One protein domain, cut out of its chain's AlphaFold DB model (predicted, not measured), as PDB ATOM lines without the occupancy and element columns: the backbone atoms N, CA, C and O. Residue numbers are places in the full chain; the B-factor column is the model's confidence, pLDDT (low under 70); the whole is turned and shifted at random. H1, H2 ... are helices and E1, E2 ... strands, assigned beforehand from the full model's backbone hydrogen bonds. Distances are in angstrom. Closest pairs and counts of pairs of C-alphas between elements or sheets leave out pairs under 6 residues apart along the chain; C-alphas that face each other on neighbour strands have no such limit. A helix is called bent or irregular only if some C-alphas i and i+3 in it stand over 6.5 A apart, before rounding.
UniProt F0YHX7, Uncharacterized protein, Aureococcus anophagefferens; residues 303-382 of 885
ATOM      1  N   THR A 303     -13.967  53.960 -24.413       68.94
ATOM      2  CA  THR A 303     -15.409  53.705 -24.522       68.94
ATOM      3  C   THR A 303     -15.722  52.381 -25.239       68.94
ATOM      4  O   THR A 303     -14.898  51.822 -25.968       68.94
ATOM      5  N   ASN A 304     -16.954  51.882 -25.063       61.12
ATOM      6  CA  ASN A 304     -17.548  50.740 -25.782       61.12
ATOM      7  C   ASN A 304     -16.994  49.340 -25.459       61.12
ATOM      8  O   ASN A 304     -17.030  48.468 -26.328       61.12
ATOM      9  N   ASN A 305     -16.469  49.099 -24.250       57.03
ATOM     10  CA  ASN A 305     -15.917  47.794 -23.829       57.03
ATOM     11  C   ASN A 305     -14.837  47.220 -24.769       57.03
ATOM     12  O   ASN A 305     -14.515  46.033 -24.718       57.03
ATOM     13  N   ARG A 306     -14.246  48.048 -25.640       67.38
ATOM     14  CA  ARG A 306     -13.166  47.641 -26.540       67.38
ATOM     15  C   ARG A 306     -11.833  47.861 -25.846       67.38
ATOM     16  O   ARG A 306     -11.152  48.847 -26.094       67.38
ATOM     17  N   THR A 307     -11.471  46.939 -24.966       78.06
ATOM     18  CA  THR A 307     -10.145  46.913 -24.343       78.06
ATOM     19  C   THR A 307      -9.121  46.286 -25.283       78.06
ATOM     20  O   THR A 307      -9.383  45.247 -25.899       78.06
ATOM     21  N   HIS A 308      -7.940  46.885 -25.396       82.31
ATOM     22  CA  HIS A 308      -6.893  46.420 -26.294       82.31
ATOM     23  C   HIS A 308      -6.076  45.302 -25.629       82.31
ATOM     24  O   HIS A 308      -5.420  45.491 -24.609       82.31
ATOM     25  N   GLY A 309      -6.069  44.112 -26.238       76.12
ATOM     26  CA  GLY A 309      -5.239  42.990 -25.781       76.12
ATOM     27  C   GLY A 309      -5.601  42.441 -24.396       76.12
ATOM     28  O   GLY A 309      -4.703  42.003 -23.682       76.12
ATOM     29  N   ASP A 310      -6.887  42.439 -24.027       84.38
ATOM     30  CA  ASP A 310      -7.385  41.965 -22.720       84.38
ATOM     31  C   ASP A 310      -6.858  40.571 -22.350       84.38
ATOM     32  O   ASP A 310      -6.313  40.387 -21.265       84.38
ATOM     33  N   ALA A 311      -6.912  39.620 -23.290       83.75
ATOM     34  CA  ALA A 311      -6.402  38.265 -23.086       83.75
ATOM     35  C   ALA A 311      -4.900  38.238 -22.749       83.75
ATOM     36  O   ALA A 311      -4.474  37.496 -21.867       83.75
ATOM     37  N   VAL A 312      -4.098  39.079 -23.415       83.94
ATOM     38  CA  VAL A 312      -2.649  39.170 -23.175       83.94
ATOM     39  C   VAL A 312      -2.374  39.795 -21.810       83.94
ATOM     40  O   VAL A 312      -1.511  39.312 -21.082       83.94
ATOM     41  N   VAL A 313      -3.125  40.836 -21.435       86.44
ATOM     42  CA  VAL A 313      -3.003  41.489 -20.124       86.44
ATOM     43  C   VAL A 313      -3.375  40.524 -19.000       86.44
ATOM     44  O   VAL A 313      -2.590  40.357 -18.070       86.44
ATOM     45  N   ARG A 314      -4.520  39.836 -19.099       89.38
ATOM     46  CA  ARG A 314      -4.954  38.841 -18.104       89.38
ATOM     47  C   ARG A 314      -3.931  37.727 -17.937       89.38
ATOM     48  O   ARG A 314      -3.521  37.449 -16.815       89.38
ATOM     49  N   ALA A 315      -3.459  37.158 -19.046       85.56
ATOM     50  CA  ALA A 315      -2.435  36.121 -19.021       85.56
ATOM     51  C   ALA A 315      -1.124  36.619 -18.388       85.56
ATOM     52  O   ALA A 315      -0.526  35.917 -17.579       85.56
ATOM     53  N   ALA A 316      -0.686  37.840 -18.709       85.06
ATOM     54  CA  ALA A 316       0.549  38.408 -18.169       85.06
ATOM     55  C   ALA A 316       0.482  38.714 -16.663       85.06
ATOM     56  O   ALA A 316       1.527  38.699 -15.999       85.06
ATOM     57  N   LEU A 317      -0.719  39.005 -16.154       87.12
ATOM     58  CA  LEU A 317      -0.999  39.298 -14.747       87.12
ATOM     59  C   LEU A 317      -1.437  38.065 -13.940       87.12
ATOM     60  O   LEU A 317      -1.487  38.147 -12.721       87.12
ATOM     61  N   GLY A 318      -1.747  36.938 -14.590       87.19
ATOM     62  CA  GLY A 318      -2.301  35.759 -13.914       87.19
ATOM     63  C   GLY A 318      -3.732  35.965 -13.398       87.19
ATOM     64  O   GLY A 318      -4.145  35.305 -12.453       87.19
ATOM     65  N   VAL A 319      -4.482  36.887 -14.005       86.06
ATOM     66  CA  VAL A 319      -5.831  37.274 -13.571       86.06
ATOM     67  C   VAL A 319      -6.861  36.308 -14.153       86.06
ATOM     68  O   VAL A 319      -6.897  36.096 -15.369       86.06
ATOM     69  N   ALA A 320      -7.717  35.745 -13.300       81.56
ATOM     70  CA  ALA A 320      -8.727  34.771 -13.708       81.56
ATOM     71  C   ALA A 320      -9.772  35.372 -14.668       81.56
ATOM     72  O   ALA A 320     -10.083  36.570 -14.642       81.56
ATOM     73  N   ASN A 321     -10.357  34.518 -15.512       69.31
ATOM     74  CA  ASN A 321     -11.494  34.888 -16.353       69.31
ATOM     75  C   ASN A 321     -12.701  35.179 -15.449       69.31
ATOM     76  O   ASN A 321     -13.260  34.265 -14.855       69.31
ATOM     77  N   GLY A 322     -13.066  36.455 -15.317       69.94
ATOM     78  CA  GLY A 322     -14.159  36.917 -14.452       69.94
ATOM     79  C   GLY A 322     -13.739  37.981 -13.440       69.94
ATOM     80  O   GLY A 322     -14.568  38.791 -13.037       69.94
ATOM     81  N   GLU A 323     -12.451  38.067 -13.092       80.25
ATOM     82  CA  GLU A 323     -11.971  39.169 -12.257       80.25
ATOM     83  C   GLU A 323     -12.005  40.487 -13.049       80.25
ATOM     84  O   GLU A 323     -11.598  40.558 -14.221       80.25
ATOM     85  N   LEU A 324     -12.524  41.535 -12.408       82.19
ATOM     86  CA  LEU A 324     -12.660  42.864 -12.993       82.19
ATOM     87  C   LEU A 324     -11.300  43.570 -13.005       82.19
ATOM     88  O   LEU A 324     -10.758  43.970 -11.974       82.19
ATOM     89  N   LEU A 325     -10.753  43.742 -14.206       87.56
ATOM     90  CA  LEU A 325      -9.637  44.650 -14.446       87.56
ATOM     91  C   LEU A 325     -10.150  46.101 -14.499       87.56
ATOM     92  O   LEU A 325     -11.257  46.318 -15.000       87.56
ATOM     93  N   PRO A 326      -9.345  47.096 -14.079       89.44
ATOM     94  CA  PRO A 326      -9.690  48.507 -14.229       89.44
ATOM     95  C   PRO A 326     -10.023  48.870 -15.678       89.44
ATOM     96  O   PRO A 326      -9.558  48.212 -16.620       89.44
ATOM     97  N   ALA A 327     -10.795  49.943 -15.856       89.12
ATOM     98  CA  ALA A 327     -11.041  50.509 -17.174       89.12
ATOM     99  C   ALA A 327      -9.710  50.851 -17.859       89.12
ATOM    100  O   ALA A 327      -8.765  51.333 -17.229       89.12
ATOM    101  N   GLU A 328      -9.621  50.579 -19.158       90.56
ATOM    102  CA  GLU A 328      -8.449  50.975 -19.928       90.56
ATOM    103  C   GLU A 328      -8.443  52.493 -20.102       90.56
ATOM    104  O   GLU A 328      -9.439  53.064 -20.541       90.56
ATOM    105  N   ALA A 329      -7.333  53.151 -19.773       90.50
ATOM    106  CA  ALA A 329      -7.191  54.584 -19.988       90.50
ATOM    107  C   ALA A 329      -6.822  54.884 -21.439       90.50
ATOM    108  O   ALA A 329      -5.919  54.255 -21.998       90.50
ATOM    109  N   ASN A 330      -7.415  55.929 -22.018       88.19
ATOM    110  CA  ASN A 330      -6.784  56.579 -23.150       88.19
ATOM    111  C   ASN A 330      -5.634  57.468 -22.653       88.19
ATOM    112  O   ASN A 330      -5.840  58.570 -22.159       88.19
ATOM    113  N   THR A 331      -4.409  56.984 -22.844       88.88
ATOM    114  CA  THR A 331      -3.141  57.621 -22.445       88.88
ATOM    115  C   THR A 331      -2.785  58.890 -23.229       88.88
ATOM    116  O   THR A 331      -1.681  59.415 -23.065       88.88
ATOM    117  N   GLY A 332      -3.689  59.371 -24.088       87.62
ATOM    118  CA  GLY A 332      -3.564  60.644 -24.788       87.62
ATOM    119  C   GLY A 332      -3.733  61.863 -23.881       87.62
ATOM    120  O   GLY A 332      -3.137  62.896 -24.170       87.62
ATOM    121  N   VAL A 333      -4.485  61.728 -22.780       91.19
ATOM    122  CA  VAL A 333      -4.650  62.758 -21.743       91.19
ATOM    123  C   VAL A 333      -4.667  62.102 -20.364       91.19
ATOM    124  O   VAL A 333      -5.539  61.283 -20.079       91.19
ATOM    125  N   LEU A 334      -3.710  62.463 -19.505       94.12
ATOM    126  CA  LEU A 334      -3.623  61.987 -18.118       94.12
ATOM    127  C   LEU A 334      -3.370  63.171 -17.181       94.12
ATOM    128  O   LEU A 334      -2.444  63.938 -17.423       94.12
ATOM    129  N   ALA A 335      -4.127  63.288 -16.094       93.25
ATOM    130  CA  ALA A 335      -3.800  64.183 -14.985       93.25
ATOM    131  C   ALA A 335      -3.180  63.374 -13.843       93.25
ATOM    132  O   ALA A 335      -3.645  62.278 -13.543       93.25
ATOM    133  N   LEU A 336      -2.133  63.891 -13.211       92.38
ATOM    134  CA  LEU A 336      -1.337  63.206 -12.196       92.38
ATOM    135  C   LEU A 336      -1.049  64.170 -11.041       92.38
ATOM    136  O   LEU A 336      -0.581  65.279 -11.282       92.38
ATOM    137  N   ALA A 337      -1.268  63.738  -9.801       90.50
ATOM    138  CA  ALA A 337      -0.739  64.425  -8.621       90.50
ATOM    139  C   ALA A 337       0.649  63.867  -8.270       90.50
ATOM    140  O   ALA A 337       0.852  62.650  -8.342       90.50
ATOM    141  N   ASP A 338       1.606  64.702  -7.866       87.44
ATOM    142  CA  ASP A 338       2.899  64.220  -7.373       87.44
ATOM    143  C   ASP A 338       2.716  63.540  -6.015       87.44
ATOM    144  O   ASP A 338       2.455  64.165  -4.988       87.44
ATOM    145  N   SER A 339       2.846  62.218  -6.014       86.94
ATOM    146  CA  SER A 339       2.757  61.402  -4.812       86.94
ATOM    147  C   SER A 339       3.631  60.152  -4.941       86.94
ATOM    148  O   SER A 339       3.920  59.702  -6.061       86.94
ATOM    149  N   PRO A 340       4.025  59.520  -3.820       89.31
ATOM    150  CA  PRO A 340       4.696  58.221  -3.853       89.31
ATOM    151  C   PRO A 340       3.908  57.166  -4.645       89.31
ATOM    152  O   PRO A 340       4.501  56.410  -5.416       89.31
ATOM    153  N   THR A 341       2.577  57.162  -4.518       91.25
ATOM    154  CA  THR A 341       1.674  56.247  -5.229       91.25
ATOM    155  C   THR A 341       1.701  56.478  -6.737       91.25
ATOM    156  O   THR A 341       1.860  55.525  -7.497       91.25
ATOM    157  N   THR A 342       1.630  57.733  -7.190       91.00
ATOM    158  CA  THR A 342       1.726  58.089  -8.614       91.00
ATOM    159  C   THR A 342       3.066  57.648  -9.193       91.00
ATOM    160  O   THR A 342       3.127  57.047 -10.263       91.00
ATOM    161  N   ARG A 343       4.166  57.877  -8.466       89.06
ATOM    162  CA  ARG A 343       5.505  57.442  -8.894       89.06
ATOM    163  C   ARG A 343       5.602  55.920  -8.987       89.06
ATOM    164  O   ARG A 343       6.296  55.411  -9.866       89.06
ATOM    165  N   TRP A 344       4.920  55.199  -8.101       90.81
ATOM    166  CA  TRP A 344       4.853  53.742  -8.153       90.81
ATOM    167  C   TRP A 344       4.015  53.245  -9.338       90.81
ATOM    168  O   TRP A 344       4.483  52.373 -10.066       90.81
ATOM    169  N   LEU A 345       2.866  53.871  -9.620       94.75
ATOM    170  CA  LEU A 345       2.071  53.616 -10.827       94.75
ATOM    171  C   LEU A 345       2.901  53.806 -12.105       94.75
ATOM    172  O   LEU A 345       2.889  52.937 -12.973       94.75
ATOM    173  N   LEU A 346       3.654  54.903 -12.224       93.19
ATOM    174  CA  LEU A 346       4.468  55.158 -13.419       93.19
ATOM    175  C   LEU A 346       5.602  54.127 -13.588       93.19
ATOM    176  O   LEU A 346       5.879  53.704 -14.709       93.19
ATOM    177  N   LYS A 347       6.217  53.661 -12.491       91.44
ATOM    178  CA  LYS A 347       7.190  52.551 -12.525       91.44
ATOM    179  C   LYS A 347       6.537  51.222 -12.914       91.44
ATOM    180  O   LYS A 347       7.097  50.473 -13.711       91.44
ATOM    181  N   ALA A 348       5.351  50.934 -12.378       94.12
ATOM    182  CA  ALA A 348       4.584  49.748 -12.744       94.12
ATOM    183  C   ALA A 348       4.177  49.783 -14.226       94.12
ATOM    184  O   ALA A 348       4.217  48.751 -14.891       94.12
ATOM    185  N   TRP A 349       3.865  50.965 -14.770       95.44
ATOM    186  CA  TRP A 349       3.580  51.151 -16.193       95.44
ATOM    187  C   TRP A 349       4.792  50.849 -17.065       95.44
ATOM    188  O   TRP A 349       4.664  50.105 -18.037       95.44
ATOM    189  N   GLU A 350       5.969  51.353 -16.696       92.88
ATOM    190  CA  GLU A 350       7.218  51.037 -17.388       92.88
ATOM    191  C   GLU A 350       7.465  49.521 -17.429       92.88
ATOM    192  O   GLU A 350       7.645  48.947 -18.505       92.88
ATOM    193  N   ALA A 351       7.402  48.852 -16.275       92.06
ATOM    194  CA  ALA A 351       7.646  47.416 -16.182       92.06
ATOM    195  C   ALA A 351       6.598  46.582 -16.939       92.06
ATOM    196  O   ALA A 351       6.947  45.655 -17.677       92.06
ATOM    197  N   ALA A 352       5.317  46.937 -16.810       93.44
ATOM    198  CA  ALA A 352       4.241  46.300 -17.557       93.44
ATOM    199  C   ALA A 352       4.431  46.481 -19.067       93.44
ATOM    200  O   ALA A 352       4.232  45.534 -19.825       93.44
ATOM    201  N   TYR A 353       4.872  47.661 -19.516       93.25
ATOM    202  CA  TYR A 353       5.142  47.912 -20.927       93.25
ATOM    203  C   TYR A 353       6.297  47.054 -21.439       93.25
ATOM    204  O   TYR A 353       6.171  46.431 -22.493       93.25
ATOM    205  N   VAL A 354       7.396  46.948 -20.687       90.38
ATOM    206  CA  VAL A 354       8.533  46.085 -21.046       90.38
ATOM    207  C   VAL A 354       8.082  44.633 -21.238       90.38
ATOM    208  O   VAL A 354       8.405  44.053 -22.276       90.38
ATOM    209  N   LYS A 355       7.275  44.086 -20.318       90.19
ATOM    210  CA  LYS A 355       6.758  42.708 -20.406       90.19
ATOM    211  C   LYS A 355       5.740  42.521 -21.537       90.19
ATOM    212  O   LYS A 355       5.828  41.564 -22.300       90.19
ATOM    213  N   LEU A 356       4.763  43.415 -21.672       88.62
ATOM    214  CA  LEU A 356       3.710  43.280 -22.687       88.62
ATOM    215  C   LEU A 356       4.237  43.509 -24.107       88.62
ATOM    216  O   LEU A 356       3.826  42.804 -25.028       88.62
ATOM    217  N   SER A 357       5.190  44.426 -24.281       86.00
ATOM    218  CA  SER A 357       5.855  44.635 -25.572       86.00
ATOM    219  C   SER A 357       6.686  43.431 -25.998       86.00
ATOM    220  O   SER A 357       6.767  43.150 -27.194       86.00
ATOM    221  N   GLU A 358       7.230  42.659 -25.050       83.88
ATOM    222  CA  GLU A 358       7.771  41.340 -25.369       83.88
ATOM    223  C   GLU A 358       6.663  40.455 -25.897       83.88
ATOM    224  O   GLU A 358       6.822  39.916 -26.968       83.88
ATOM    225  N   LEU A 359       5.484  40.390 -25.296       81.88
ATOM    226  CA  LEU A 359       4.369  39.591 -25.827       81.88
ATOM    227  C   LEU A 359       3.754  40.112 -27.149       81.88
ATOM    228  O   LEU A 359       2.714  39.616 -27.571       81.88
ATOM    229  N   GLY A 360       4.392  41.069 -27.830       76.44
ATOM    230  CA  GLY A 360       3.927  41.646 -29.094       76.44
ATOM    231  C   GLY A 360       2.866  42.732 -28.912       76.44
ATOM    232  O   GLY A 360       2.353  43.253 -29.899       76.44
ATOM    233  N   GLN A 361       2.546  43.106 -27.669       83.88
ATOM    234  CA  GLN A 361       1.622  44.194 -27.379       83.88
ATOM    235  C   GLN A 361       2.386  45.518 -27.254       83.88
ATOM    236  O   GLN A 361       2.899  45.866 -26.193       83.88
ATOM    237  N   LEU A 362       2.475  46.259 -28.360       80.94
ATOM    238  CA  LEU A 362       3.292  47.478 -28.469       80.94
ATOM    239  C   LEU A 362       2.559  48.765 -28.046       80.94
ATOM    240  O   LEU A 362       3.185  49.828 -27.983       80.94
ATOM    241  N   MET A 363       1.255  48.692 -27.758       84.00
ATOM    242  CA  MET A 363       0.467  49.826 -27.264       84.00
ATOM    243  C   MET A 363       0.790  50.155 -25.800       84.00
ATOM    244  O   MET A 363       1.036  49.264 -24.990       84.00
ATOM    245  N   ASP A 364       0.749  51.439 -25.441       87.44
ATOM    246  CA  ASP A 364       1.007  51.916 -24.076       87.44
ATOM    247  C   ASP A 364      -0.231  51.822 -23.157       87.44
ATOM    248  O   ASP A 364      -0.073  51.597 -21.957       87.44
ATOM    249  N   GLN A 365      -1.450  51.909 -23.706       91.06
ATOM    250  CA  GLN A 365      -2.724  51.810 -22.967       91.06
ATOM    251  C   GLN A 365      -2.920  50.468 -22.220       91.06
ATOM    252  O   GLN A 365      -3.224  50.503 -21.025       91.06
ATOM    253  N   PRO A 366      -2.674  49.283 -22.825       91.31
ATOM    254  CA  PRO A 366      -2.797  47.998 -22.121       91.31
ATOM    255  C   PRO A 366      -1.804  47.858 -20.967       91.31
ATOM    256  O   PRO A 366      -2.140  47.330 -19.909       91.31
ATOM    257  N   ALA A 367      -0.585  48.372 -21.152       93.25
ATOM    258  CA  ALA A 367       0.428  48.402 -20.103       93.25
ATOM    259  C   ALA A 367       0.039  49.334 -18.955       93.25
ATOM    260  O   ALA A 367       0.267  48.998 -17.796       93.25
ATOM    261  N   PHE A 368      -0.591  50.471 -19.257       95.19
ATOM    262  CA  PHE A 368      -1.099  51.364 -18.222       95.19
ATOM    263  C   PHE A 368      -2.236  50.709 -17.436       95.19
ATOM    264  O   PHE A 368      -2.233  50.745 -16.212       95.19
ATOM    265  N   ARG A 369      -3.163  50.025 -18.114       94.00
ATOM    266  CA  ARG A 369      -4.233  49.254 -17.461       94.00
ATOM    267  C   ARG A 369      -3.684  48.157 -16.547       94.00
ATOM    268  O   ARG A 369      -4.181  47.982 -15.436       94.00
ATOM    269  N   ALA A 370      -2.647  47.448 -16.990       93.88
ATOM    270  CA  ALA A 370      -1.951  46.478 -16.153       93.88
ATOM    271  C   ALA A 370      -1.341  47.146 -14.910       93.88
ATOM    272  O   ALA A 370      -1.503  46.644 -13.803       93.88
ATOM    273  N   ALA A 371      -0.721  48.317 -15.067       95.31
ATOM    274  CA  ALA A 371      -0.192  49.097 -13.953       95.31
ATOM    275  C   ALA A 371      -1.278  49.578 -12.980       95.31
ATOM    276  O   ALA A 371      -1.091  49.472 -11.770       95.31
ATOM    277  N   LEU A 372      -2.435  50.035 -13.473       94.94
ATOM    278  CA  LEU A 372      -3.583  50.374 -12.623       94.94
ATOM    279  C   LEU A 372      -4.006  49.174 -11.769       94.94
ATOM    280  O   LEU A 372      -4.245  49.328 -10.577       94.94
ATOM    281  N   HIS A 373      -4.055  47.975 -12.354       93.44
ATOM    282  CA  HIS A 373      -4.407  46.759 -11.622       93.44
ATOM    283  C   HIS A 373      -3.362  46.403 -10.560       93.44
ATOM    284  O   HIS A 373      -3.716  46.199  -9.405       93.44
ATOM    285  N   LEU A 374      -2.079  46.395 -10.926       92.31
ATOM    286  CA  LEU A 374      -0.977  46.088 -10.006       92.31
ATOM    287  C   LEU A 374      -0.889  47.071  -8.844       92.31
ATOM    288  O   LEU A 374      -0.331  46.737  -7.804       92.31
ATOM    289  N   THR A 375      -1.411  48.284  -9.036       93.12
ATOM    290  CA  THR A 375      -1.329  49.352  -8.044       93.12
ATOM    291  C   THR A 375      -2.637  49.665  -7.319       93.12
ATOM    292  O   THR A 375      -2.662  50.545  -6.456       93.12
ATOM    293  N   ARG A 376      -3.704  48.906  -7.603       89.62
ATOM    294  CA  ARG A 376      -5.084  49.190  -7.176       89.62
ATOM    295  C   ARG A 376      -5.279  49.324  -5.665       89.62
ATOM    296  O   ARG A 376      -6.084  50.141  -5.241       89.62
ATOM    297  N   ASP A 377      -4.503  48.602  -4.858       89.44
ATOM    298  CA  ASP A 377      -4.671  48.588  -3.395       89.44
ATOM    299  C   ASP A 377      -4.249  49.907  -2.728       89.44
ATOM    300  O   ASP A 377      -4.580  50.177  -1.576       89.44
ATOM    301  N   ARG A 378      -3.484  50.738  -3.444       89.00
ATOM    302  CA  ARG A 378      -2.958  52.022  -2.951       89.00
ATOM    303  C   ARG A 378      -3.369  53.191  -3.838       89.00
ATOM    304  O   ARG A 378      -3.305  54.344  -3.414       89.00
ATOM    305  N   LEU A 379      -3.774  52.902  -5.071       92.44
ATOM    306  CA  LEU A 379      -4.099  53.889  -6.081       92.44
ATOM    307  C   LEU A 379      -5.581  54.256  -6.049       92.44
ATOM    308  O   LEU A 379      -6.455  53.469  -6.392       92.44
ATOM    309  N   ARG A 380      -5.842  55.526  -5.755       92.69
ATOM    310  CA  ARG A 380      -7.101  56.193  -6.111       92.69
ATOM    311  C   ARG A 380      -6.989  56.815  -7.495       92.69
ATOM    312  O   ARG A 380      -6.063  57.595  -7.718       92.69
ATOM    313  N   PHE A 381      -7.919  56.497  -8.384       93.12
ATOM    314  CA  PHE A 381      -8.036  57.121  -9.697       93.12
ATOM    315  C   PHE A 381      -9.481  57.525  -9.976       93.12
ATOM    316  O   PHE A 381     -10.405  56.949  -9.404       93.12
ATOM    317  N   VAL A 382      -9.667  58.501 -10.860       93.00
ATOM    318  CA  VAL A 382     -10.988  58.980 -11.290       93.00
ATOM    319  C   VAL A 382     -11.061  59.079 -12.812       93.00
ATOM    320  O   VAL A 382     -10.045  59.208 -13.498       93.00
TER     321      VAL A 382
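What this domain is: This is residues 303 to 382 of the 885 residues of an uncharacterized protein of Aureococcus anophagefferens (UniProt F0YHX7). The long helix H2 crosses the shorter helix H3, which lies in the middle of the domain. The short helix H1 packs on one side of H3 and the sharply bent strand E1 runs by its other side, while the long link from H1 to E1 passes H3 on the side away from H2. The printed part has 80 residues, mostly helix, with three named helices and one named strand in the order H1, E1, H2, H3. It is compact and rounded, with a radius of gyration of the C-alphas of 12.0 A and spans of 31 by 25 by 24 A.

How they stand to each other: H2, residues 340 to 358, touches H3, residues 364 to 375, at a steep tilt of 51 degrees, opposite ways; their closest C-alphas, those of Tyr 353 and Ala 367, are 4.8 A apart. H1, residues 310 to 317, touches H3 at residues 366 to 370 alone, at a steep tilt of 45 degrees, the same way, with the C-alphas of Val 313 and Ala 370 closest at 6.5 A. H1 touches H2 at residues 355 to 356 alone, at a steep tilt of 69.5 degrees, only just short of about perpendicular, opposite ways; the closest C-alphas, those of Ala 316 and Leu 356, are 7.4 A apart. E1, residues 329 to 337, pairs with no named strand and bends by 105 degrees at residue 332. Its closest C-alpha to H3 is that of Thr 331, 5.8 A from that of Gln 365. H1 and E1 are apart. In H1, H2 and H3 every O i to N i+4 pair is within hydrogen-bond range.

Where its parts are: H2 is 27.5 A long from C-alpha 340 at (4.696, 58.221, -3.853) to C-alpha 358. H3 and E1 each measure 16.4 A, and H1 10.6 A from C-alpha 310 at (-7.385, 41.965, -22.720). H3 ends with C-alpha 375 at (-1.329, 49.352, -8.044).

The domain as a whole: The C-alphas farthest apart, those of Asn 321 and Asp 338, are 33.9 A apart. The printed part has no cut. The link from H1 to E1 is long, with 11 residues. Mean pLDDT of the printed part is 87.2, with residues 303 to 306 and 321 to 322 under 70.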